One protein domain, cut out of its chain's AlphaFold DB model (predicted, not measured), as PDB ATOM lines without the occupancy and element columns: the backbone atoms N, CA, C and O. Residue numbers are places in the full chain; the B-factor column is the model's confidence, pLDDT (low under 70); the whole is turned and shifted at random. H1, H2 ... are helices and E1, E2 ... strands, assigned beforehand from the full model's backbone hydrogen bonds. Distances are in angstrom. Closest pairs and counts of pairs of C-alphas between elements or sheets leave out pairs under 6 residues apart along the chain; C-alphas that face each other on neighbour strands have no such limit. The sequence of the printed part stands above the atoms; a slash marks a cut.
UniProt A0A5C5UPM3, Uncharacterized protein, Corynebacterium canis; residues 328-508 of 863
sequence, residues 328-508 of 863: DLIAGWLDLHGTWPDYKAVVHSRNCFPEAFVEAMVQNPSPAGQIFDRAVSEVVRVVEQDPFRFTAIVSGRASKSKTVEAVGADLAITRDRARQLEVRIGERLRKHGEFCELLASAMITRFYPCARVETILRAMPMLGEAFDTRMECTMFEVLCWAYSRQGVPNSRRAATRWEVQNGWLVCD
ATOM      1  N   ASP A 328     -17.111 -28.240  14.839       59.75
ATOM      2  CA  ASP A 328     -16.197 -27.123  15.127       59.75
ATOM      3  C   ASP A 328     -16.407 -25.951  14.161       59.75
ATOM      4  O   ASP A 328     -16.265 -24.792  14.547       59.75
ATOM      5  N   LEU A 329     -16.796 -26.237  12.914       59.44
ATOM      6  CA  LEU A 329     -17.192 -25.205  11.955       59.44
ATOM      7  C   LEU A 329     -18.483 -24.499  12.399       59.44
ATOM      8  O   LEU A 329     -18.554 -23.274  12.345       59.44
ATOM      9  N   ILE A 330     -19.481 -25.262  12.870       59.78
ATOM     10  CA  ILE A 330     -20.727 -24.719  13.437       59.78
ATOM     11  C   ILE A 330     -20.417 -23.882  14.677       59.78
ATOM     12  O   ILE A 330     -20.849 -22.739  14.768       59.78
ATOM     13  N   ALA A 331     -19.644 -24.430  15.613       66.69
ATOM     14  CA  ALA A 331     -19.251 -23.742  16.834       66.69
ATOM     15  C   ALA A 331     -18.492 -22.444  16.519       66.69
ATOM     16  O   ALA A 331     -18.798 -21.395  17.080       66.69
ATOM     17  N   GLY A 332     -17.557 -22.497  15.564       70.62
ATOM     18  CA  GLY A 332     -16.823 -21.342  15.057       70.62
ATOM     19  C   GLY A 332     -17.740 -20.284  14.458       70.62
ATOM     20  O   GLY A 332     -17.624 -19.112  14.799       70.62
ATOM     21  N   TRP A 333     -18.689 -20.687  13.615       72.88
ATOM     22  CA  TRP A 333     -19.684 -19.783  13.042       72.88
ATOM     23  C   TRP A 333     -20.554 -19.123  14.118       72.88
ATOM     24  O   TRP A 333     -20.676 -17.898  14.136       72.88
ATOM     25  N   LEU A 334     -21.086 -19.901  15.066       71.50
ATOM     26  CA  LEU A 334     -21.885 -19.391  16.186       71.50
ATOM     27  C   LEU A 334     -21.088 -18.406  17.059       71.50
ATOM     28  O   LEU A 334     -21.618 -17.376  17.475       71.50
ATOM     29  N   ASP A 335     -19.806 -18.676  17.310       80.25
ATOM     30  CA  ASP A 335     -18.923 -17.780  18.073       80.25
ATOM     31  C   ASP A 335     -18.659 -16.472  17.306       80.25
ATOM     32  O   ASP A 335     -18.855 -15.374  17.834       80.25
ATOM     33  N   LEU A 336     -18.371 -16.559  16.000       81.62
ATOM     34  CA  LEU A 336     -18.235 -15.385  15.127       81.62
ATOM     35  C   LEU A 336     -19.522 -14.551  15.058       81.62
ATOM     36  O   LEU A 336     -19.440 -13.329  14.916       81.62
ATOM     37  N   HIS A 337     -20.691 -15.176  15.214       78.44
ATOM     38  CA  HIS A 337     -21.996 -14.520  15.304       78.44
ATOM     39  C   HIS A 337     -22.329 -13.959  16.696       78.44
ATOM     40  O   HIS A 337     -23.239 -13.138  16.824       78.44
ATOM     41  N   GLY A 338     -21.548 -14.307  17.722       76.94
ATOM     42  CA  GLY A 338     -21.771 -13.893  19.107       76.94
ATOM     43  C   GLY A 338     -22.905 -14.649  19.800       76.94
ATOM     44  O   GLY A 338     -23.444 -14.149  20.784       76.94
ATOM     45  N   THR A 339     -23.285 -15.814  19.276       75.75
ATOM     46  CA  THR A 339     -24.317 -16.697  19.836       75.75
ATOM     47  C   THR A 339     -23.719 -17.911  20.549       75.75
ATOM     48  O   THR A 339     -24.460 -18.707  21.122       75.75
ATOM     49  N   TRP A 340     -22.391 -18.070  20.522       71.94
ATOM     50  CA  TRP A 340     -21.695 -19.075  21.322       71.94
ATOM     51  C   TRP A 340     -21.764 -18.726  22.817       71.94
ATOM     52  O   TRP A 340     -21.604 -17.554  23.173       71.94
ATOM     53  N   PRO A 341     -22.010 -19.705  23.706       67.00
ATOM     54  CA  PRO A 341     -22.100 -19.458  25.140       67.00
ATOM     55  C   PRO A 341     -20.834 -18.800  25.694       67.00
ATOM     56  O   PRO A 341     -19.718 -19.214  25.380       67.00
ATOM     57  N   ASP A 342     -20.995 -17.807  26.575       68.25
ATOM     58  CA  ASP A 342     -19.849 -17.211  27.263       68.25
ATOM     59  C   ASP A 342     -19.193 -18.265  28.160       68.25
ATOM     60  O   ASP A 342     -19.724 -18.640  29.208       68.25
ATOM     61  N   TYR A 343     -18.006 -18.713  27.750       67.62
ATOM     62  CA  TYR A 343     -17.179 -19.659  28.488       67.62
ATOM     63  C   TYR A 343     -17.039 -19.281  29.967       67.62
ATOM     64  O   TYR A 343     -17.166 -20.142  30.840       67.62
ATOM     65  N   LYS A 344     -16.815 -17.997  30.285       68.81
ATOM     66  CA  LYS A 344     -16.663 -17.569  31.679       68.81
ATOM     67  C   LYS A 344     -17.969 -17.770  32.427       68.81
ATOM     68  O   LYS A 344     -17.933 -18.340  33.512       68.81
ATOM     69  N   ALA A 345     -19.099 -17.353  31.867       67.31
ATOM     70  CA  ALA A 345     -20.403 -17.562  32.489       67.31
ATOM     71  C   ALA A 345     -20.695 -19.057  32.703       67.31
ATOM     72  O   ALA A 345     -21.071 -19.452  33.805       67.31
ATOM     73  N   VAL A 346     -20.425 -19.898  31.700       64.31
ATOM     74  CA  VAL A 346     -20.612 -21.357  31.779       64.31
ATOM     75  C   VAL A 346     -19.745 -21.975  32.878       64.31
ATOM     76  O   VAL A 346     -20.241 -22.771  33.669       64.31
ATOM     77  N   VAL A 347     -18.476 -21.574  32.999       63.47
ATOM     78  CA  VAL A 347     -17.573 -22.085  34.046       63.47
ATOM     79  C   VAL A 347     -17.963 -21.588  35.441       63.47
ATOM     80  O   VAL A 347     -17.917 -22.364  36.396       63.47
ATOM     81  N   HIS A 348     -18.379 -20.325  35.587       68.06
ATOM     82  CA  HIS A 348     -18.857 -19.796  36.873       68.06
ATOM     83  C   HIS A 348     -20.174 -20.457  37.308       68.06
ATOM     84  O   HIS A 348     -20.399 -20.658  38.502       68.06
ATOM     85  N   SER A 349     -21.008 -20.847  36.345       67.19
ATOM     86  CA  SER A 349     -22.279 -21.542  36.545       67.19
ATOM     87  C   SER A 349     -22.191 -23.029  36.194       67.19
ATOM     88  O   SER A 349     -23.183 -23.606  35.762       67.19
ATOM     89  N   ARG A 350     -21.032 -23.675  36.404       63.00
ATOM     90  CA  ARG A 350     -20.780 -25.086  36.037       63.00
ATOM     91  C   ARG A 350     -21.885 -26.043  36.487       63.00
ATOM     92  O   ARG A 350     -22.271 -26.924  35.737       63.00
ATOM     93  N   ASN A 351     -22.449 -25.819  37.674       65.44
ATOM     94  CA  ASN A 351     -23.524 -26.645  38.240       65.44
ATOM     95  C   ASN A 351     -24.860 -26.559  37.474       65.44
ATOM     96  O   ASN A 351     -25.766 -27.341  37.750       65.44
ATOM     97  N   CYS A 352     -25.009 -25.599  36.561       59.50
ATOM     98  CA  CYS A 352     -26.186 -25.418  35.713       59.50
ATOM     99  C   CYS A 352     -26.060 -26.138  34.362       59.50
ATOM    100  O   CYS A 352     -27.026 -26.145  33.604       59.50
ATOM    101  N   PHE A 353     -24.902 -26.738  34.060       53.03
ATOM    102  CA  PHE A 353     -24.625 -27.397  32.786       53.03
ATOM    103  C   PHE A 353     -24.125 -28.835  33.005       53.03
ATOM    104  O   PHE A 353     -23.484 -29.117  34.017       53.03
ATOM    105  N   PRO A 354     -24.389 -29.771  32.074       59.28
ATOM    106  CA  PRO A 354     -23.806 -31.109  32.130       59.28
ATOM    107  C   PRO A 354     -22.274 -31.061  32.101       59.28
ATOM    108  O   PRO A 354     -21.686 -30.302  31.332       59.28
ATOM    109  N   GLU A 355     -21.621 -31.927  32.876       60.97
ATOM    110  CA  GLU A 355     -20.157 -31.931  33.009       60.97
ATOM    111  C   GLU A 355     -19.443 -32.123  31.658       60.97
ATOM    112  O   GLU A 355     -18.492 -31.408  31.360       60.97
ATOM    113  N   ALA A 356     -19.970 -32.992  30.786       53.44
ATOM    114  CA  ALA A 356     -19.435 -33.209  29.438       53.44
ATOM    115  C   ALA A 356     -19.495 -31.949  28.548       53.44
ATOM    116  O   ALA A 356     -18.596 -31.713  27.744       53.44
ATOM    117  N   PHE A 357     -20.529 -31.113  28.704       56.81
ATOM    118  CA  PHE A 357     -20.652 -29.844  27.978       56.81
ATOM    119  C   PHE A 357     -19.632 -28.819  28.485       56.81
ATOM    120  O   PHE A 357     -18.984 -28.135  27.694       56.81
ATOM    121  N   VAL A 358     -19.439 -28.745  29.805       58.03
ATOM    122  CA  VAL A 358     -18.433 -27.864  30.412       58.03
ATOM    123  C   VAL A 358     -17.022 -28.305  30.023       58.03
ATOM    124  O   VAL A 358     -16.201 -27.460  29.679       58.03
ATOM    125  N   GLU A 359     -16.735 -29.607  30.014       64.44
ATOM    126  CA  GLU A 359     -15.451 -30.145  29.551       64.44
ATOM    127  C   GLU A 359     -15.189 -29.829  28.073       64.44
ATOM    128  O   GLU A 359     -14.094 -29.370  27.743       64.44
ATOM    129  N   ALA A 360     -16.189 -29.978  27.196       62.06
ATOM    130  CA  ALA A 360     -16.075 -29.595  25.788       62.06
ATOM    131  C   ALA A 360     -15.804 -28.086  25.615       62.06
ATOM    132  O   ALA A 360     -14.919 -27.696  24.853       62.06
ATOM    133  N   MET A 361     -16.490 -27.232  26.384       65.69
ATOM    134  CA  MET A 361     -16.265 -25.778  26.400       65.69
ATOM    135  C   MET A 361     -14.875 -25.390  26.928       65.69
ATOM    136  O   MET A 361     -14.284 -24.427  26.454       65.69
ATOM    137  N   VAL A 362     -14.329 -26.129  27.898       66.12
ATOM    138  CA  VAL A 362     -12.959 -25.922  28.407       66.12
ATOM    139  C   VAL A 362     -11.913 -26.318  27.369       66.12
ATOM    140  O   VAL A 362     -10.879 -25.659  27.265       66.12
ATOM    141  N   GLN A 363     -12.170 -27.373  26.593       64.94
ATOM    142  CA  GLN A 363     -11.273 -27.814  25.525       64.94
ATOM    143  C   GLN A 363     -11.307 -26.886  24.303       64.94
ATOM    144  O   GLN A 363     -10.293 -26.754  23.619       64.94
ATOM    145  N   ASN A 364     -12.435 -26.214  24.049       65.69
ATOM    146  CA  ASN A 364     -12.586 -25.256  22.957       65.69
ATOM    147  C   ASN A 364     -13.253 -23.943  23.427       65.69
ATOM    148  O   ASN A 364     -14.420 -23.692  23.121       65.69
ATOM    149  N   PRO A 365     -12.529 -23.088  24.175       62.81
ATOM    150  CA  PRO A 365     -13.110 -21.895  24.795       62.81
ATOM    151  C   PRO A 365     -13.415 -20.771  23.795       62.81
ATOM    152  O   PRO A 365     -14.191 -19.877  24.119       62.81
ATOM    153  N   SER A 366     -12.807 -20.799  22.603       72.06
ATOM    154  CA  SER A 366     -13.147 -19.910  21.487       72.06
ATOM    155  C   SER A 366     -12.999 -20.642  20.150       72.06
ATOM    156  O   SER A 366     -11.923 -20.632  19.537       72.06
ATOM    157  N   PRO A 367     -14.082 -21.267  19.671       78.38
ATOM    158  CA  PRO A 367     -14.132 -21.859  18.341       78.38
ATOM    159  C   PRO A 367     -13.827 -20.850  17.218       78.38
ATOM    160  O   PRO A 367     -13.207 -21.219  16.219       78.38
ATOM    161  N   ALA A 368     -14.181 -19.564  17.382       82.25
ATOM    162  CA  ALA A 368     -13.841 -18.515  16.415       82.25
ATOM    163  C   ALA A 368     -12.324 -18.324  16.261       82.25
ATOM    164  O   ALA A 368     -11.853 -18.043  15.157       82.25
ATOM    165  N   GLY A 369     -11.550 -18.514  17.337       83.88
ATOM    166  CA  GLY A 369     -10.086 -18.473  17.294       83.88
ATOM    167  C   GLY A 369      -9.500 -19.531  16.358       83.88
ATOM    168  O   GLY A 369      -8.598 -19.239  15.579       83.88
ATOM    169  N   GLN A 370     -10.079 -20.735  16.329       80.12
ATOM    170  CA  GLN A 370      -9.624 -21.791  15.420       80.12
ATOM    171  C   GLN A 370      -9.909 -21.451  13.953       80.12
ATOM    172  O   GLN A 370      -9.066 -21.685  13.087       80.12
ATOM    173  N   ILE A 371     -11.082 -20.877  13.663       81.56
ATOM    174  CA  ILE A 371     -11.409 -20.376  12.320       81.56
ATOM    175  C   ILE A 371     -10.421 -19.282  11.909       81.56
ATOM    176  O   ILE A 371      -9.919 -19.287  10.783       81.56
ATOM    177  N   PHE A 372     -10.103 -18.376  12.833       88.12
ATOM    178  CA  PHE A 372      -9.129 -17.317  12.616       88.12
ATOM    179  C   PHE A 372      -7.736 -17.866  12.285       88.12
ATOM    180  O   PHE A 372      -7.177 -17.498  11.253       88.12
ATOM    181  N   ASP A 373      -7.207 -18.805  13.069       83.56
ATOM    182  CA  ASP A 373      -5.885 -19.404  12.832       83.56
ATOM    183  C   ASP A 373      -5.803 -20.136  11.482       83.56
ATOM    184  O   ASP A 373      -4.771 -20.133  10.793       83.56
ATOM    185  N   ARG A 374      -6.911 -20.750  11.052       81.00
ATOM    186  CA  ARG A 374      -7.011 -21.367   9.725       81.00
ATOM    187  C   ARG A 374      -7.015 -20.322   8.614       81.00
ATOM    188  O   ARG A 374      -6.278 -20.498   7.647       81.00
ATOM    189  N   ALA A 375      -7.748 -19.223   8.772       86.75
ATOM    190  CA  ALA A 375      -7.710 -18.104   7.832       86.75
ATOM    191  C   ALA A 375      -6.306 -17.473   7.754       86.75
ATOM    192  O   ALA A 375      -5.801 -17.205   6.665       86.75
ATOM    193  N   VAL A 376      -5.613 -17.317   8.888       86.38
ATOM    194  CA  VAL A 376      -4.199 -16.899   8.921       86.38
ATOM    195  C   VAL A 376      -3.338 -17.855   8.095       86.38
ATOM    196  O   VAL A 376      -2.573 -17.416   7.235       86.38
ATOM    197  N   SER A 377      -3.511 -19.163   8.290       84.88
ATOM    198  CA  SER A 377      -2.779 -20.191   7.541       84.88
ATOM    199  C   SER A 377      -3.030 -20.119   6.029       84.88
ATOM    200  O   SER A 377      -2.118 -20.375   5.241       84.88
ATOM    201  N   GLU A 378      -4.241 -19.757   5.597       85.50
ATOM    202  CA  GLU A 378      -4.569 -19.544   4.182       85.50
ATOM    203  C   GLU A 378      -3.819 -18.343   3.601       85.50
ATOM    204  O   GLU A 378      -3.199 -18.461   2.539       85.50
ATOM    205  N   VAL A 379      -3.806 -17.214   4.316       88.88
ATOM    206  CA  VAL A 379      -3.061 -16.017   3.899       88.88
ATOM    207  C   VAL A 379      -1.566 -16.317   3.809       88.88
ATOM    208  O   VAL A 379      -0.944 -16.031   2.782       88.88
ATOM    209  N   VAL A 380      -1.005 -16.969   4.829       86.75
ATOM    210  CA  VAL A 380       0.405 -17.380   4.859       86.75
ATOM    211  C   VAL A 380       0.736 -18.295   3.684       86.75
ATOM    212  O   VAL A 380       1.698 -18.036   2.964       86.75
ATOM    213  N   ARG A 381      -0.093 -19.309   3.405       85.81
ATOM    214  CA  ARG A 381       0.111 -20.226   2.271       85.81
ATOM    215  C   ARG A 381       0.087 -19.508   0.923       85.81
ATOM    216  O   ARG A 381       0.777 -19.919  -0.014       85.81
ATOM    217  N   VAL A 382      -0.717 -18.455   0.775       87.38
ATOM    218  CA  VAL A 382      -0.688 -17.639  -0.445       87.38
ATOM    219  C   VAL A 382       0.626 -16.870  -0.525       87.38
ATOM    220  O   VAL A 382       1.276 -16.921  -1.572       87.38
ATOM    221  N   VAL A 383       1.031 -16.211   0.562       87.56
ATOM    222  CA  VAL A 383       2.259 -15.409   0.648       87.56
ATOM    223  C   VAL A 383       3.523 -16.241   0.418       87.56
ATOM    224  O   VAL A 383       4.413 -15.790  -0.301       87.56
ATOM    225  N   GLU A 384       3.587 -17.476   0.919       87.12
ATOM    226  CA  GLU A 384       4.764 -18.350   0.782       87.12
ATOM    227  C   GLU A 384       5.117 -18.731  -0.661       87.12
ATOM    228  O   GLU A 384       6.227 -19.182  -0.935       87.12
ATOM    229  N   GLN A 385       4.221 -18.487  -1.617       86.69
ATOM    230  CA  GLN A 385       4.492 -18.743  -3.032       86.69
ATOM    231  C   GLN A 385       5.449 -17.718  -3.663       86.69
ATOM    232  O   GLN A 385       6.089 -18.022  -4.669       86.69
ATOM    233  N   ASP A 386       5.532 -16.508  -3.105       89.12
ATOM    234  CA  ASP A 386       6.569 -15.507  -3.399       89.12
ATOM    235  C   ASP A 386       6.741 -14.639  -2.136       89.12
ATOM    236  O   ASP A 386       6.185 -13.536  -2.064       89.12
ATOM    237  N   PRO A 387       7.474 -15.135  -1.116       88.00
ATOM    238  CA  PRO A 387       7.502 -14.525   0.213       88.00
ATOM    239  C   PRO A 387       7.960 -13.068   0.203       88.00
ATOM    240  O   PRO A 387       7.502 -12.274   1.015       88.00
ATOM    241  N   PHE A 388       8.843 -12.690  -0.722       89.75
ATOM    242  CA  PHE A 388       9.333 -11.318  -0.819       89.75
ATOM    243  C   PHE A 388       8.278 -10.388  -1.429       89.75
ATOM    244  O   PHE A 388       7.912  -9.375  -0.831       89.75
ATOM    245  N   ARG A 389       7.747 -10.728  -2.613       92.31
ATOM    246  CA  ARG A 389       6.825  -9.827  -3.323       92.31
ATOM    247  C   ARG A 389       5.424  -9.844  -2.735       92.31
ATOM    248  O   ARG A 389       4.791  -8.795  -2.663       92.31
ATOM    249  N   PHE A 390       4.914 -11.012  -2.350       94.31
ATOM    250  CA  PHE A 390       3.535 -11.128  -1.881       94.31
ATOM    251  C   PHE A 390       3.369 -10.519  -0.498       94.31
ATOM    252  O   PHE A 390       2.388  -9.814  -0.301       94.31
ATOM    253  N   THR A 391       4.341 -10.682   0.405       93.12
ATOM    254  CA  THR A 391       4.339  -9.983   1.700       93.12
ATOM    255  C   THR A 391       4.295  -8.472   1.497       93.12
ATOM    256  O   THR A 391       3.425  -7.807   2.046       93.12
ATOM    257  N   ALA A 392       5.163  -7.915   0.643       91.50
ATOM    258  CA  ALA A 392       5.179  -6.477   0.373       91.50
ATOM    259  C   ALA A 392       3.852  -5.969  -0.223       91.50
ATOM    260  O   ALA A 392       3.384  -4.884   0.130       91.50
ATOM    261  N   ILE A 393       3.231  -6.757  -1.107       93.38
ATOM    262  CA  ILE A 393       1.928  -6.425  -1.688       93.38
ATOM    263  C   ILE A 393       0.821  -6.511  -0.637       93.38
ATOM    264  O   ILE A 393       0.060  -5.558  -0.522       93.38
ATOM    265  N   VAL A 394       0.717  -7.600   0.124       93.25
ATOM    266  CA  VAL A 394      -0.328  -7.768   1.145       93.25
ATOM    267  C   VAL A 394      -0.186  -6.686   2.216       93.25
ATOM    268  O   VAL A 394      -1.120  -5.907   2.390       93.25
ATOM    269  N   SER A 395       0.997  -6.521   2.817       91.81
ATOM    270  CA  SER A 395       1.260  -5.487   3.827       91.81
ATOM    271  C   SER A 395       0.955  -4.081   3.317       91.81
ATOM    272  O   SER A 395       0.297  -3.314   4.005       91.81
ATOM    273  N   GLY A 396       1.390  -3.726   2.103       91.19
ATOM    274  CA  GLY A 396       1.213  -2.371   1.571       91.19
ATOM    275  C   GLY A 396      -0.199  -2.075   1.055       91.19
ATOM    276  O   GLY A 396      -0.688  -0.950   1.174       91.19
ATOM    277  N   ARG A 397      -0.856  -3.066   0.443       93.88
ATOM    278  CA  ARG A 397      -2.148  -2.887  -0.239       93.88
ATOM    279  C   ARG A 397      -3.338  -3.177   0.661       93.88
ATOM    280  O   ARG A 397      -4.313  -2.433   0.563       93.88
ATOM    281  N   ALA A 398      -3.259  -4.191   1.527       90.06
ATOM    282  CA  ALA A 398      -4.336  -4.508   2.462       90.06
ATOM    283  C   ALA A 398      -4.522  -3.382   3.489       90.06
ATOM    284  O   ALA A 398      -5.624  -2.850   3.607       90.06
ATOM    285  N   SER A 399      -3.428  -2.918   4.109       87.81
ATOM    286  CA  SER A 399      -3.435  -1.770   5.039       87.81
ATOM    287  C   SER A 399      -3.711  -0.419   4.371       87.81
ATOM    288  O   SER A 399      -3.860   0.604   5.036       87.81
ATOM    289  N   LYS A 400      -3.741  -0.376   3.030       88.31
ATOM    290  CA  LYS A 400      -3.808   0.851   2.218       88.31
ATOM    291  C   LYS A 400      -2.660   1.846   2.485       88.31
ATOM    292  O   LYS A 400      -2.751   2.989   2.039       88.31
ATOM    293  N   SER A 401      -1.574   1.427   3.139       89.88
ATOM    294  CA  SER A 401      -0.404   2.272   3.432       89.88
ATOM    295  C   SER A 401       0.403   2.654   2.186       89.88
ATOM    296  O   SER A 401       1.063   3.692   2.169       89.88
ATOM    297  N   LYS A 402       0.342   1.845   1.120       92.38
ATOM    298  CA  LYS A 402       1.080   2.078  -0.129       92.38
ATOM    299  C   LYS A 402       0.174   1.980  -1.342       92.38
ATOM    300  O   LYS A 402      -0.689   1.106  -1.422       92.38
ATOM    301  N   THR A 403       0.399   2.835  -2.340       94.44
ATOM    302  CA  THR A 403      -0.244   2.704  -3.655       94.44
ATOM    303  C   THR A 403       0.375   1.552  -4.462       94.44
ATOM    304  O   THR A 403       1.444   1.050  -4.116       94.44
ATOM    305  N   VAL A 404      -0.274   1.111  -5.547       91.88
ATOM    306  CA  VAL A 404       0.287   0.054  -6.419       91.88
ATOM    307  C   VAL A 404       1.619   0.498  -7.029       91.88
ATOM    308  O   VAL A 404       2.534  -0.303  -7.195       91.88
ATOM    309  N   GLU A 405       1.736   1.786  -7.339       93.62
ATOM    310  CA  GLU A 405       2.941   2.417  -7.871       93.62
ATOM    311  C   GLU A 405       4.077   2.388  -6.844       93.62
ATOM    312  O   GLU A 405       5.192   2.014  -7.194       93.62
ATOM    313  N   ALA A 406       3.787   2.720  -5.580       94.19
ATOM    314  CA  ALA A 406       4.769   2.688  -4.498       94.19
ATOM    315  C   ALA A 406       5.260   1.259  -4.213       94.19
ATOM    316  O   ALA A 406       6.461   1.029  -4.132       94.19
ATOM    317  N   VAL A 407       4.350   0.276  -4.165       94.00
ATOM    318  CA  VAL A 407       4.729  -1.143  -4.026       94.00
ATOM    319  C   VAL A 407       5.565  -1.615  -5.221       94.00
ATOM    320  O   VAL A 407       6.516  -2.373  -5.050       94.00
ATOM    321  N   GLY A 408       5.240  -1.157  -6.434       93.94
ATOM    322  CA  GLY A 408       6.046  -1.432  -7.624       93.94
ATOM    323  C   GLY A 408       7.467  -0.878  -7.508       93.94
ATOM    324  O   GLY A 408       8.421  -1.606  -7.774       93.94
ATOM    325  N   ALA A 409       7.609   0.368  -7.050       93.81
ATOM    326  CA  ALA A 409       8.906   1.004  -6.830       93.81
ATOM    327  C   ALA A 409       9.751   0.254  -5.785       93.81
ATOM    328  O   ALA A 409      10.904  -0.062  -6.068       93.81
ATOM    329  N   ASP A 410       9.163  -0.107  -4.638       93.25
ATOM    330  CA  ASP A 410       9.849  -0.840  -3.561       93.25
ATOM    331  C   ASP A 410      10.348  -2.221  -4.012       93.25
ATOM    332  O   ASP A 410      11.411  -2.682  -3.599       93.25
ATOM    333  N   LEU A 411       9.585  -2.883  -4.885       93.62
ATOM    334  CA  LEU A 411       9.920  -4.196  -5.436       93.62
ATOM    335  C   LEU A 411      10.762  -4.124  -6.721       93.62
ATOM    336  O   LEU A 411      11.059  -5.172  -7.300       93.62
ATOM    337  N   ALA A 412      11.119  -2.921  -7.187       95.00
ATOM    338  CA  ALA A 412      11.784  -2.674  -8.467       95.00
ATOM    339  C   ALA A 412      11.069  -3.328  -9.676       95.00
ATOM    340  O   ALA A 412      11.701  -3.872 -10.583       95.00
ATOM    341  N   ILE A 413       9.733  -3.279  -9.696       96.00
ATOM    342  CA  ILE A 413       8.876  -3.769 -10.787       96.00
ATOM    343  C   ILE A 413       7.962  -2.658 -11.316       96.00
ATOM    344  O   ILE A 413       7.715  -1.649 -10.661       96.00
ATOM    345  N   THR A 414       7.408  -2.844 -12.515       95.88
ATOM    346  CA  THR A 414       6.440  -1.884 -13.061       95.88
ATOM    347  C   THR A 414       5.144  -1.877 -12.245       95.88
ATOM    348  O   THR A 414       4.733  -2.900 -11.689       95.88
ATOM    349  N   ARG A 415       4.447  -0.732 -12.238       96.19
ATOM    350  CA  ARG A 415       3.091  -0.591 -11.679       96.19
ATOM    351  C   ARG A 415       2.153  -1.697 -12.172       96.19
ATOM    352  O   ARG A 415       1.452  -2.313 -11.373       96.19
ATOM    353  N   ASP A 416       2.163  -1.970 -13.476       93.56
ATOM    354  CA  ASP A 416       1.298  -2.987 -14.079       93.56
ATOM    355  C   ASP A 416       1.639  -4.386 -13.569       93.56
ATOM    356  O   ASP A 416       0.743  -5.182 -13.284       93.56
ATOM    357  N   ARG A 417       2.931  -4.685 -13.376       94.75
ATOM    358  CA  ARG A 417       3.349  -5.963 -12.801       94.75
ATOM    359  C   ARG A 417       2.919  -6.090 -11.342       94.75
ATOM    360  O   ARG A 417       2.410  -7.144 -10.969       94.75
ATOM    361  N   ALA A 418       3.062  -5.036 -10.539       93.06
ATOM    362  CA  ALA A 418       2.560  -5.012  -9.165       93.06
ATOM    363  C   ALA A 418       1.036  -5.229  -9.118       93.06
ATOM    364  O   ALA A 418       0.557  -6.049  -8.336       93.06
ATOM    365  N   ARG A 419       0.277  -4.590 -10.024       93.69
ATOM    366  CA  ARG A 419      -1.178  -4.778 -10.143       93.69
ATOM    367  C   ARG A 419      -1.557  -6.214 -10.501       93.69
ATOM    368  O   ARG A 419      -2.488  -6.759  -9.914       93.69
ATOM    369  N   GLN A 420      -0.848  -6.834 -11.445       93.56
ATOM    370  CA  GLN A 420      -1.069  -8.236 -11.818       93.56
ATOM    371  C   GLN A 420      -0.844  -9.184 -10.635       93.56
ATOM    372  O   GLN A 420      -1.624 -10.114 -10.436       93.56
ATOM    373  N   LEU A 421       0.213  -8.956  -9.847       93.62
ATOM    374  CA  LEU A 421       0.495  -9.761  -8.660       93.62
ATOM    375  C   LEU A 421      -0.568  -9.552  -7.571       93.62
ATOM    376  O   LEU A 421      -1.057 -10.537  -7.029       93.62
ATOM    377  N   GLU A 422      -0.996  -8.311  -7.314       93.25
ATOM    378  CA  GLU A 422      -2.112  -7.994  -6.404       93.25
ATOM    379  C   GLU A 422      -3.401  -8.737  -6.789       93.25
ATOM    380  O   GLU A 422      -4.006  -9.397  -5.945       93.25
ATOM    381  N   VAL A 423      -3.798  -8.685  -8.067       90.81
ATOM    382  CA  VAL A 423      -4.989  -9.401  -8.559       90.81
ATOM    383  C   VAL A 423      -4.844 -10.908  -8.340       90.81
ATOM    384  O   VAL A 423      -5.757 -11.535  -7.803       90.81
ATOM    385  N   ARG A 424      -3.677 -11.470  -8.673       91.75
ATOM    386  CA  ARG A 424      -3.385 -12.899  -8.509       91.75
ATOM    387  C   ARG A 424      -3.451 -13.356  -7.050       91.75
ATOM    388  O   ARG A 424      -3.924 -14.460  -6.791       91.75
ATOM    389  N   ILE A 425      -2.964 -12.549  -6.106       91.12
ATOM    390  CA  ILE A 425      -3.036 -12.858  -4.669       91.12
ATOM    391  C   ILE A 425      -4.499 -12.884  -4.223       91.12
ATOM    392  O   ILE A 425      -4.938 -13.877  -3.646       91.12
ATOM    393  N   GLY A 426      -5.273 -11.849  -4.561       87.88
ATOM    394  CA  GLY A 426      -6.692 -11.788  -4.212       87.88
ATOM    395  C   GLY A 426      -7.509 -12.941  -4.809       87.88
ATOM    396  O   GLY A 426      -8.363 -13.503  -4.132       87.88
ATOM    397  N   GLU A 427      -7.247 -13.331  -6.061       85.69
ATOM    398  CA  GLU A 427      -7.903 -14.490  -6.689       85.69
ATOM    399  C   GLU A 427      -7.581 -15.801  -5.979       85.69
ATOM    400  O   GLU A 427      -8.453 -16.654  -5.847       85.69
ATOM    401  N   ARG A 428      -6.346 -15.967  -5.499       85.75
ATOM    402  CA  ARG A 428      -5.945 -17.166  -4.756       85.75
ATOM    403  C   ARG A 428      -6.597 -17.242  -3.389       85.75
ATOM    404  O   ARG A 428      -7.068 -18.319  -3.044       85.75
ATOM    405  N   LEU A 429      -6.660 -16.122  -2.669       85.31
ATOM    406  CA  LEU A 429      -7.392 -16.040  -1.405       85.31
ATOM    407  C   LEU A 429      -8.865 -16.392  -1.615       85.31
ATOM    408  O   LEU A 429      -9.385 -17.243  -0.921       85.31
ATOM    409  N   ARG A 430      -9.522 -15.855  -2.644       83.25
ATOM    410  CA  ARG A 430     -10.929 -16.201  -2.907       83.25
ATOM    411  C   ARG A 430     -11.139 -17.641  -3.380       83.25
ATOM    412  O   ARG A 430     -12.157 -18.234  -3.076       83.25
ATOM    413  N   LYS A 431     -10.211 -18.206  -4.157       77.19
ATOM    414  CA  LYS A 431     -10.372 -19.555  -4.725       77.19
ATOM    415  C   LYS A 431     -10.035 -20.676  -3.737       77.19
ATOM    416  O   LYS A 431     -10.519 -21.790  -3.902       77.19
ATOM    417  N   HIS A 432      -9.143 -20.411  -2.788       72.75
ATOM    418  CA  HIS A 432      -8.580 -21.422  -1.887       72.75
ATOM    419  C   HIS A 432      -8.597 -20.995  -0.412       72.75
ATOM    420  O   HIS A 432      -7.932 -21.638   0.397       72.75
ATOM    421  N   GLY A 433      -9.280 -19.893  -0.093       73.62
ATOM    422  CA  GLY A 433      -9.402 -19.326   1.246       73.62
ATOM    423  C   GLY A 433     -10.828 -19.454   1.767       73.62
ATOM    424  O   GLY A 433     -11.575 -18.474   1.787       73.62
ATOM    425  N   GLU A 434     -11.204 -20.676   2.128       78.81
ATOM    426  CA  GLU A 434     -12.533 -21.031   2.630       78.81
ATOM    427  C   GLU A 434     -12.770 -20.412   4.015       78.81
ATOM    428  O   GLU A 434     -13.858 -19.911   4.297       78.81
ATOM    429  N   PHE A 435     -11.738 -20.363   4.863       82.12
ATOM    430  CA  PHE A 435     -11.832 -19.769   6.199       82.12
ATOM    431  C   PHE A 435     -11.789 -18.237   6.157       82.12
ATOM    432  O   PHE A 435     -12.516 -17.583   6.908       82.12
ATOM    433  N   CYS A 436     -11.009 -17.637   5.252       87.06
ATOM    434  CA  CYS A 436     -11.088 -16.202   4.974       87.06
ATOM    435  C   CYS A 436     -12.482 -15.796   4.462       87.06
ATOM    436  O   CYS A 436     -13.013 -14.767   4.884       87.06
ATOM    437  N   GLU A 437     -13.092 -16.598   3.583       85.25
ATOM    438  CA  GLU A 437     -14.468 -16.371   3.128       85.25
ATOM    439  C   GLU A 437     -15.470 -16.506   4.278       85.25
ATOM    440  O   GLU A 437     -16.328 -15.636   4.429       85.25
ATOM    441  N   LEU A 438     -15.323 -17.527   5.128       80.94
ATOM    442  CA  LEU A 438     -16.170 -17.741   6.302       80.94
ATOM    443  C   LEU A 438     -16.115 -16.553   7.272       80.94
ATOM    444  O   LEU A 438     -17.159 -16.052   7.680       80.94
ATOM    445  N   LEU A 439     -14.918 -16.043   7.594       89.31
ATOM    446  CA  LEU A 439     -14.758 -14.852   8.437       89.31
ATOM    447  C   LEU A 439     -15.421 -13.619   7.817       89.31
ATOM    448  O   LEU A 439     -16.123 -12.875   8.505       89.31
ATOM    449  N   ALA A 440     -15.205 -13.394   6.519       89.56
ATOM    450  CA  ALA A 440     -15.810 -12.268   5.822       89.56
ATOM    451  C   ALA A 440     -17.341 -12.401   5.768       89.56
ATOM    452  O   ALA A 440     -18.042 -11.418   5.997       89.56
ATOM    453  N   SER A 441     -17.872 -13.601   5.525       83.38
ATOM    454  CA  SER A 441     -19.313 -13.867   5.516       83.38
ATOM    455  C   SER A 441     -19.939 -13.698   6.904       83.38
ATOM    456  O   SER A 441     -20.972 -13.036   7.019       83.38
ATOM    457  N   ALA A 442     -19.290 -14.187   7.965       82.56
ATOM    458  CA  ALA A 442     -19.755 -14.022   9.341       82.56
ATOM    459  C   ALA A 442     -19.792 -12.541   9.744       82.56
ATOM    460  O   ALA A 442     -20.794 -12.059  10.271       82.56
ATOM    461  N   MET A 443     -18.741 -11.781   9.412       87.94
ATOM    462  CA  MET A 443     -18.698 -10.334   9.634       87.94
ATOM    463  C   MET A 443     -19.849  -9.625   8.912       87.94
ATOM    464  O   MET A 443     -20.579  -8.844   9.521       87.94
ATOM    465  N   ILE A 444     -20.060  -9.908   7.624       85.81
ATOM    466  CA  ILE A 444     -21.140  -9.264   6.868       85.81
ATOM    467  C   ILE A 444     -22.509  -9.672   7.383       85.81
ATOM    468  O   ILE A 444     -23.374  -8.815   7.505       85.81
ATOM    469  N   THR A 445     -22.709 -10.934   7.736       79.00
ATOM    470  CA  THR A 445     -24.003 -11.418   8.218       79.00
ATOM    471  C   THR A 445     -24.317 -10.871   9.614       79.00
ATOM    472  O   THR A 445     -25.458 -10.486   9.868       79.00
ATOM    473  N   ARG A 446     -23.315 -10.754  10.498       83.56
ATOM    474  CA  ARG A 446     -23.466 -10.198  11.852       83.56
ATOM    475  C   ARG A 446     -23.711  -8.690  11.850       83.56
ATOM    476  O   ARG A 446     -24.540  -8.218  12.619       83.56
ATOM    477  N   PHE A 447     -23.015  -7.938  10.995       85.69
ATOM    478  CA  PHE A 447     -23.045  -6.467  10.981       85.69
ATOM    479  C   PHE A 447     -23.830  -5.874   9.802       85.69
ATOM    480  O   PHE A 447     -23.710  -4.687   9.493       85.69
ATOM    481  N   TYR A 448     -24.649  -6.688   9.133       83.69
ATOM    482  CA  TYR A 448     -25.540  -6.225   8.076       83.69
ATOM    483  C   TYR A 448     -26.583  -5.236   8.624       83.69
ATOM    484  O   TYR A 448     -27.139  -5.473   9.698       83.69
ATOM    485  N   PRO A 449     -26.983  -4.201   7.863       86.00
ATOM    486  CA  PRO A 449     -26.403  -3.732   6.599       86.00
ATOM    487  C   PRO A 449     -25.234  -2.743   6.759       86.00
ATOM    488  O   PRO A 449     -24.563  -2.437   5.767       86.00
ATOM    489  N   CYS A 450     -25.006  -2.223   7.967       90.88
ATOM    490  CA  CYS A 450     -23.888  -1.338   8.281       90.88
ATOM    491  C   CYS A 450     -23.496  -1.400   9.764       90.88
ATOM    492  O   CYS A 450     -24.358  -1.586  10.623       90.88
ATOM    493  N   ALA A 451     -22.224  -1.130  10.058       91.81
ATOM    494  CA  ALA A 451     -21.729  -0.905  11.418       91.81
ATOM    495  C   ALA A 451     -20.425  -0.095  11.406       91.81
ATOM    496  O   ALA A 451     -19.655  -0.158  10.439       91.81
ATOM    497  N   ARG A 452     -20.132   0.629  12.491       94.19
ATOM    498  CA  ARG A 452     -18.799   1.200  12.713       94.19
ATOM    499  C   ARG A 452     -17.751   0.095  12.767       94.19
ATOM    500  O   ARG A 452     -17.937  -0.934  13.413       94.19
ATOM    501  N   VAL A 453     -16.593   0.361  12.170       94.62
ATOM    502  CA  VAL A 453     -15.425  -0.527  12.246       94.62
ATOM    503  C   VAL A 453     -15.022  -0.770  13.700       94.62
ATOM    504  O   VAL A 453     -14.698  -1.894  14.057       94.62
ATOM    505  N   GLU A 454     -15.117   0.240  14.568       93.81
ATOM    506  CA  GLU A 454     -14.841   0.074  16.000       93.81
ATOM    507  C   GLU A 454     -15.778  -0.951  16.662       93.81
ATOM    508  O   GLU A 454     -15.324  -1.778  17.449       93.81
ATOM    509  N   THR A 455     -17.067  -0.944  16.313       92.00
ATOM    510  CA  THR A 455     -18.050  -1.914  16.819       92.00
ATOM    511  C   THR A 455     -17.705  -3.330  16.359       92.00
ATOM    512  O   THR A 455     -17.747  -4.262  17.164       92.00
ATOM    513  N   ILE A 456     -17.282  -3.482  15.100       92.00
ATOM    514  CA  ILE A 456     -16.825  -4.764  14.547       92.00
ATOM    515  C   ILE A 456     -15.588  -5.258  15.301       92.00
ATOM    516  O   ILE A 456     -15.584  -6.382  15.790       92.00
ATOM    517  N   LEU A 457     -14.560  -4.419  15.451       94.38
ATOM    518  CA  LEU A 457     -13.307  -4.797  16.111       94.38
ATOM    519  C   LEU A 457     -13.478  -5.033  17.618       94.38
ATOM    520  O   LEU A 457     -12.775  -5.854  18.189       94.38
ATOM    521  N   ARG A 458     -14.436  -4.374  18.279       91.38
ATOM    522  CA  ARG A 458     -14.768  -4.664  19.682       91.38
ATOM    523  C   ARG A 458     -15.438  -6.029  19.838       91.38
ATOM    524  O   ARG A 458     -15.200  -6.715  20.828       91.38
ATOM    525  N   ALA A 459     -16.281  -6.407  18.880       86.94
ATOM    526  CA  ALA A 459     -16.975  -7.689  18.871       86.94
ATOM    527  C   ALA A 459     -16.103  -8.844  18.349       86.94
ATOM    528  O   ALA A 459     -16.322  -9.988  18.736       86.94
ATOM    529  N   MET A 460     -15.120  -8.551  17.492       90.56
ATOM    530  CA  MET A 460     -14.177  -9.507  16.906       90.56
ATOM    531  C   MET A 460     -12.730  -8.983  17.026       90.56
ATOM    532  O   MET A 460     -12.126  -8.610  16.012       90.56
ATOM    533  N   PRO A 461     -12.150  -8.939  18.244       91.19
ATOM    534  CA  PRO A 461     -10.844  -8.314  18.489       91.19
ATOM    535  C   PRO A 461      -9.702  -8.911  17.672       91.19
ATOM    536  O   PRO A 461      -8.853  -8.170  17.181       91.19
ATOM    537  N   MET A 462      -9.735 -10.228  17.435       90.62
ATOM    538  CA  MET A 462      -8.730 -10.943  16.642       90.62
ATOM    539  C   MET A 462      -8.556 -10.363  15.230       90.62
ATOM    540  O   MET A 462      -7.476 -10.440  14.653       90.62
ATOM    541  N   LEU A 463      -9.593  -9.734  14.665       94.75
ATOM    542  CA  LEU A 463      -9.507  -9.130  13.338       94.75
ATOM    543  C   LEU A 463      -8.668  -7.847  13.313       94.75
ATOM    544  O   LEU A 463      -8.174  -7.490  12.245       94.75
ATOM    545  N   GLY A 464      -8.527  -7.158  14.449       92.38
ATOM    546  CA  GLY A 464      -7.831  -5.873  14.572       92.38
ATOM    547  C   GLY A 464      -6.364  -5.980  14.984       92.38
ATOM    548  O   GLY A 464      -5.671  -4.964  15.015       92.38
ATOM    549  N   GLU A 465      -5.885  -7.182  15.295       88.44
ATOM    550  CA  GLU A 465      -4.505  -7.425  15.712       88.44
ATOM    551  C   GLU A 465      -3.620  -7.829  14.522       88.44
ATOM    552  O   GLU A 465      -4.087  -8.346  13.500       88.44
ATOM    553  N   ALA A 466      -2.314  -7.571  14.642       87.06
ATOM    554  CA  ALA A 466      -1.336  -8.090  13.692       87.06
ATOM    555  C   ALA A 466      -1.237  -9.612  13.864       87.06
ATOM    556  O   ALA A 466      -0.977 -10.097  14.962       87.06
ATOM    557  N   PHE A 467      -1.441 -10.355  12.778       86.12
ATOM    558  CA  PHE A 467      -1.583 -11.814  12.824       86.12
ATOM    559  C   PHE A 467      -0.358 -12.577  12.288       86.12
ATOM    560  O   PHE A 467      -0.252 -13.785  12.480       86.12
ATOM    561  N   ASP A 468       0.579 -11.893  11.623       85.62
ATOM    562  CA  ASP A 468       1.848 -12.454  11.148       85.62
ATOM    563  C   ASP A 468       2.946 -11.390  11.249       85.62
ATOM    564  O   ASP A 468       2.778 -10.265  10.785       85.62
ATOM    565  N   THR A 469       4.095 -11.738  11.826       83.38
ATOM    566  CA  THR A 469       5.201 -10.796  12.071       83.38
ATOM    567  C   THR A 469       5.888 -10.295  10.802       83.38
ATOM    568  O   THR A 469       6.610  -9.301  10.847       83.38
ATOM    569  N   ARG A 470       5.683 -10.968   9.665       83.12
ATOM    570  CA  ARG A 470       6.196 -10.555   8.353       83.12
ATOM    571  C   ARG A 470       5.280  -9.527   7.692       83.12
ATOM    572  O   ARG A 470       5.725  -8.844   6.770       83.12
ATOM    573  N   MET A 471       4.015  -9.439   8.116       85.31
ATOM    574  CA  MET A 471       2.997  -8.609   7.480       85.31
ATOM    575  C   MET A 471       2.567  -7.440   8.371       85.31
ATOM    576  O   MET A 471       2.084  -7.623   9.482       85.31
ATOM    577  N   GLU A 472       2.681  -6.219   7.851       89.12
ATOM    578  CA  GLU A 472       2.236  -4.994   8.533       89.12
ATOM    579  C   GLU A 472       0.765  -4.697   8.198       89.12
ATOM    580  O   GLU A 472       0.428  -3.643   7.657       89.12
ATOM    581  N   CYS A 473      -0.116  -5.666   8.443       92.50
ATOM    582  CA  CYS A 473      -1.557  -5.516   8.256       92.50
ATOM    583  C   CYS A 473      -2.349  -6.422   9.202       92.50
ATOM    584  O   CYS A 473      -1.848  -7.441   9.683       92.50
ATOM    585  N   THR A 474      -3.609  -6.074   9.425       95.75
ATOM    586  CA  THR A 474      -4.548  -6.868  10.228       95.75
ATOM    587  C   THR A 474      -5.359  -7.823   9.354       95.75
ATOM    588  O   THR A 474      -5.456  -7.651   8.133       95.75
ATOM    589  N   MET A 475      -5.983  -8.836   9.960       95.50
ATOM    590  CA  MET A 475      -6.864  -9.734   9.207       95.50
ATOM    591  C   MET A 475      -8.066  -8.963   8.644       95.50
ATOM    592  O   MET A 475      -8.446  -9.177   7.495       95.50
ATOM    593  N   PHE A 476      -8.614  -7.996   9.393       95.81
ATOM    594  CA  PHE A 476      -9.690  -7.120   8.920       95.81
ATOM    595  C   PHE A 476      -9.331  -6.418   7.603       95.81
ATOM    596  O   PHE A 476     -10.130  -6.390   6.664       95.81
ATOM    597  N   GLU A 477      -8.113  -5.886   7.503       95.06
ATOM    598  CA  GLU A 477      -7.610  -5.214   6.304       95.06
ATOM    599  C   GLU A 477      -7.466  -6.171   5.116       95.06
ATOM    600  O   GLU A 477      -7.834  -5.818   3.991       95.06
ATOM    601  N   VAL A 478      -6.994  -7.398   5.357       94.75
ATOM    602  CA  VAL A 478      -6.902  -8.441   4.323       94.75
ATOM    603  C   VAL A 478      -8.288  -8.809   3.800       94.75
ATOM    604  O   VAL A 478      -8.485  -8.845   2.581       94.75
ATOM    605  N   LEU A 479      -9.269  -9.008   4.687       94.31
ATOM    606  CA  LEU A 479     -10.650  -9.304   4.297       94.31
ATOM    607  C   LEU A 479     -11.268  -8.139   3.507       94.31
ATOM    608  O   LEU A 479     -11.832  -8.347   2.428       94.31
ATOM    609  N   CYS A 480     -11.083  -6.901   3.979       92.94
ATOM    610  CA  CYS A 480     -11.490  -5.690   3.262       92.94
ATOM    611  C   CYS A 480     -10.869  -5.612   1.868       92.94
ATOM    612  O   CYS A 480     -11.526  -5.205   0.915       92.94
ATOM    613  N   TRP A 481      -9.604  -5.977   1.716       92.12
ATOM    614  CA  TRP A 481      -8.911  -5.884   0.438       92.12
ATOM    615  C   TRP A 481      -9.298  -7.001  -0.537       92.12
ATOM    616  O   TRP A 481      -9.517  -6.731  -1.721       92.12
ATOM    617  N   ALA A 482      -9.423  -8.239  -0.055       90.44
ATOM    618  CA  ALA A 482      -9.661  -9.403  -0.901       90.44
ATOM    619  C   ALA A 482     -11.146  -9.640  -1.230       90.44
ATOM    620  O   ALA A 482     -11.435 -10.115  -2.334       90.44
ATOM    621  N   TYR A 483     -12.079  -9.291  -0.337       89.88
ATOM    622  CA  TYR A 483     -13.481  -9.719  -0.444       89.88
ATOM    623  C   TYR A 483     -14.492  -8.581  -0.673       89.88
ATOM    624  O   TYR A 483     -15.462  -8.798  -1.392       89.88
ATOM    625  N   SER A 484     -14.252  -7.360  -0.173       85.38
ATOM    626  CA  SER A 484     -15.213  -6.228  -0.223       85.38
ATOM    627  C   SER A 484     -15.881  -5.998  -1.593       85.38
ATOM    628  O   SER A 484     -17.103  -6.071  -1.731       85.38
ATOM    629  N   ARG A 485     -15.072  -5.808  -2.647       79.88
ATOM    630  CA  ARG A 485     -15.541  -5.500  -4.013       79.88
ATOM    631  C   ARG A 485     -16.150  -6.679  -4.762       79.88
ATOM    632  O   ARG A 485     -16.985  -6.471  -5.638       79.88
ATOM    633  N   GLN A 486     -15.660  -7.890  -4.509       79.56
ATOM    634  CA  GLN A 486     -16.166  -9.090  -5.184       79.56
ATOM    635  C   GLN A 486     -17.452  -9.587  -4.520       79.56
ATOM    636  O   GLN A 486     -18.304 -10.168  -5.188       79.56
ATOM    637  N   GLY A 487     -17.616  -9.247  -3.242       74.00
ATOM    638  CA  GLY A 487     -18.681  -9.713  -2.385       74.00
ATOM    639  C   GLY A 487     -18.388 -11.101  -1.829       74.00
ATOM    640  O   GLY A 487     -17.528 -11.826  -2.329       74.00
ATOM    641  N   VAL A 488     -19.116 -11.450  -0.777       70.31
ATOM    642  CA  VAL A 488     -19.108 -12.787  -0.169       70.31
ATOM    643  C   VAL A 488     -20.512 -13.360  -0.185       70.31
ATOM    644  O   VAL A 488     -21.462 -12.579  -0.051       70.31
ATOM    645  N   PRO A 489     -20.677 -14.685  -0.347       62.28
ATOM    646  CA  PRO A 489     -21.974 -15.317  -0.185       62.28
ATOM    647  C   PRO A 489     -22.602 -14.910   1.147       62.28
ATOM    648  O   PRO A 489     -21.970 -14.964   2.204       62.28
ATOM    649  N   ASN A 490     -23.845 -14.455   1.062       56.72
ATOM    650  CA  ASN A 490     -24.691 -14.170   2.207       56.72
ATOM    651  C   ASN A 490     -25.846 -15.186   2.230       56.72
ATOM    652  O   ASN A 490     -26.095 -15.895   1.253       56.72
ATOM    653  N   SER A 491     -26.622 -15.203   3.310       48.00
ATOM    654  CA  SER A 491     -27.824 -16.042   3.427       48.00
ATOM    655  C   SER A 491     -28.967 -15.672   2.461       48.00
ATOM    656  O   SER A 491     -29.985 -16.354   2.403       48.00
ATOM    657  N   ARG A 492     -28.834 -14.603   1.663       47.09
ATOM    658  CA  ARG A 492     -29.824 -14.113   0.690       47.09
ATOM    659  C   ARG A 492     -29.329 -14.260  -0.754       47.09
ATOM    660  O   ARG A 492     -29.296 -13.283  -1.492       47.09
ATOM    661  N   ARG A 493     -29.007 -15.485  -1.184       40.09
ATOM    662  CA  ARG A 493     -28.861 -15.934  -2.595       40.09
ATOM    663  C   ARG A 493     -27.887 -15.158  -3.520       40.09
ATOM    664  O   ARG A 493     -27.680 -15.609  -4.643       40.09
ATOM    665  N   ALA A 494     -27.262 -14.055  -3.099       59.22
ATOM    666  CA  ALA A 494     -26.337 -13.241  -3.892       59.22
ATOM    667  C   ALA A 494     -25.137 -12.792  -3.048       59.22
ATOM    668  O   ALA A 494     -25.264 -12.544  -1.855       59.22
ATOM    669  N   ALA A 495     -23.960 -12.657  -3.662       72.06
ATOM    670  CA  ALA A 495     -22.788 -12.171  -2.945       72.06
ATOM    671  C   ALA A 495     -23.008 -10.719  -2.465       72.06
ATOM    672  O   ALA A 495     -23.132  -9.815  -3.296       72.06
ATOM    673  N   THR A 496     -23.037 -10.480  -1.144       79.88
ATOM    674  CA  THR A 496     -23.113  -9.118  -0.591       79.88
ATOM    675  C   THR A 496     -21.804  -8.417  -0.870       79.88
ATOM    676  O   THR A 496     -20.762  -8.793  -0.328       79.88
ATOM    677  N   ARG A 497     -21.866  -7.352  -1.658       89.31
ATOM    678  CA  ARG A 497     -20.771  -6.395  -1.761       89.31
ATOM    679  C   ARG A 497     -20.861  -5.379  -0.642       89.31
ATOM    680  O   ARG A 497     -21.947  -4.969  -0.227       89.31
ATOM    681  N   TRP A 498     -19.694  -5.012  -0.153       91.19
ATOM    682  CA  TRP A 498     -19.551  -4.108   0.966       91.19
ATOM    683  C   TRP A 498     -18.272  -3.316   0.814       91.19
ATOM    684  O   TRP A 498     -17.380  -3.665   0.043       91.19
ATOM    685  N   GLU A 499     -18.158  -2.254   1.587       92.69
ATOM    686  CA  GLU A 499     -16.959  -1.446   1.636       92.69
ATOM    687  C   GLU A 499     -16.802  -0.785   2.998       92.69
ATOM    688  O   GLU A 499     -17.765  -0.628   3.746       92.69
ATOM    689  N   VAL A 500     -15.567  -0.383   3.303       92.50
ATOM    690  CA  VAL A 500     -15.280   0.470   4.455       92.50
ATOM    691  C   VAL A 500     -15.053   1.894   3.975       92.50
ATOM    692  O   VAL A 500     -14.078   2.159   3.263       92.50
ATOM    693  N   GLN A 501     -15.927   2.807   4.389       90.19
ATOM    694  CA  GLN A 501     -15.850   4.238   4.103       90.19
ATOM    695  C   GLN A 501     -16.047   5.031   5.392       90.19
ATOM    696  O   GLN A 501     -16.954   4.730   6.155       90.19
ATOM    697  N   ASN A 502     -15.198   6.029   5.648       89.81
ATOM    698  CA  ASN A 502     -15.308   6.916   6.818       89.81
ATOM    699  C   ASN A 502     -15.425   6.185   8.174       89.81
ATOM    700  O   ASN A 502     -16.101   6.651   9.083       89.81
ATOM    701  N   GLY A 503     -14.776   5.024   8.322       93.31
ATOM    702  CA  GLY A 503     -14.862   4.218   9.548       93.31
ATOM    703  C   GLY A 503     -16.136   3.375   9.673       93.31
ATOM    704  O   GLY A 503     -16.362   2.784  10.725       93.31
ATOM    705  N   TRP A 504     -16.930   3.270   8.608       94.69
ATOM    706  CA  TRP A 504     -18.140   2.457   8.528       94.69
ATOM    707  C   TRP A 504     -17.973   1.320   7.534       94.69
ATOM    708  O   TRP A 504     -17.587   1.562   6.393       94.69
ATOM    709  N   LEU A 505     -18.317   0.101   7.941       93.38
ATOM    710  CA  LEU A 505     -18.631  -0.974   7.010       93.38
ATOM    711  C   LEU A 505     -20.054  -0.756   6.498       93.38
ATOM    712  O   LEU A 505     -20.983  -0.612   7.292       93.38
ATOM    713  N   VAL A 506     -20.227  -0.736   5.180       92.38
ATOM    714  CA  VAL A 506     -21.516  -0.482   4.531       92.38
ATOM    715  C   VAL A 506     -21.710  -1.459   3.384       92.38
ATOM    716  O   VAL A 506     -20.843  -1.584   2.523       92.38
ATOM    717  N   CYS A 507     -22.855  -2.135   3.358       89.50
ATOM    718  CA  CYS A 507     -23.258  -2.956   2.220       89.50
ATOM    719  C   CYS A 507     -23.822  -2.073   1.092       89.50
ATOM    720  O   CYS A 507     -24.552  -1.116   1.371       89.50
ATOM    721  N   ASP A 508     -23.544  -2.412  -0.171       88.00
ATOM    722  CA  ASP A 508     -23.886  -1.588  -1.351       88.00
ATOM    723  C   ASP A 508     -25.378  -1.197  -1.407       88.00
ATOM    724  O   ASP A 508     -25.741  -0.092  -1.817       88.00
TER     725      ASP A 508
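AT A GLANCE: This is residues 328 to 508 of the 863 residues of an uncharacterized protein of Corynebacterium canis (UniProt A0A5C5UPM3). Crossed helices H4, H5, H7, H8 and H11 form an elongated body, with a small three-stranded sheet on one side and a separate two-helix lobe, H2 and H3, at one end. The hairpin of H5 and H6 meets the beginning of H7 at the other end, and residues 351 to 356 stick out from the lobe. The printed part has 181 residues, with eleven named helices and three named strands in the order H1 to H8, E1, H9, H10, H11, E2, E3. It is mostly helix, and the sheet, in the order E1 E3 E2, is antiparallel. The whole is compact, with a radius of gyration of the C-alphas of 18.0 A, and spans 64 by 33 by 27 A.

IN THESE COORDINATES: H1, residues 328 to 337, begins at C-alpha 328 (-16.197, -27.123, 15.127). H2 holds residues 343 to 348 and H3 residues 355 to 363. H4, residues 367 to 383, is 25.0 A from first to last C-alpha. H5 is residues 387 to 398 and H6 residues 404 to 410. H7, residues 415 to 432, is 25.8 A long and begins at C-alpha 415 (3.091, -0.591, -11.679). H8, residues 434 to 446, is 17.9 A long. Then come E1, residues 450 to 452, H9, residues 453 to 459, H10, residues 461 to 464, and H11, residues 475 to 482. E2 is residues 498 to 501, and E3, residues 504 to 507, ends at C-alpha 507 (-23.258, -2.956, 2.220).

HOW THE PARTS SIT: H1 touches residues 367 to 371 of H4, about perpendicular at 80 degrees, the closest C-alphas being those of Gly 332 and Pro 367, 4.3 A. H2 touches H3, closest at the C-alphas of Tyr 343 and Met 361, 6.5 A, while H2 is apart from H1 and H3 from H4. Residues 371 to 378 of H4 touch H8, closest at the C-alphas of Ala 375 and Phe 435, 4.7 A. H5 and H7 are about perpendicular at 89 degrees and touch at the C-alphas of Ile 393 and Glu 422, 6.4 A. H11 touches H5, closest at the C-alphas of Ala 398 and Val 478, 5.1 A, and H10, closest at those of Leu 463 and Phe 476, 4.9 A. H9 is on the sheet at a height of 6.0 A; H8 and H11 only graze it. N 451 and O 505 of E1 and E3 are 3.1 A apart, and N 499 and O 506 of the hairpin E2 and E3 2.9 A. Every O i to N i+4 pair is within hydrogen-bond range in H1, H2, H3, H4, H6, H7, H8, H9 and H11, and 7 of 8 in H5; H10 is too short for one.

THE WHOLE: The C-alphas farthest apart, of Asn 351 and Thr 414, are 64.4 A apart. The printed part has no cut, and the link from H11 to E2 is long. Mean pLDDT of the printed part is 82.6; residues 328 to 331, 341 to 365 and 489 to 494 are under 70.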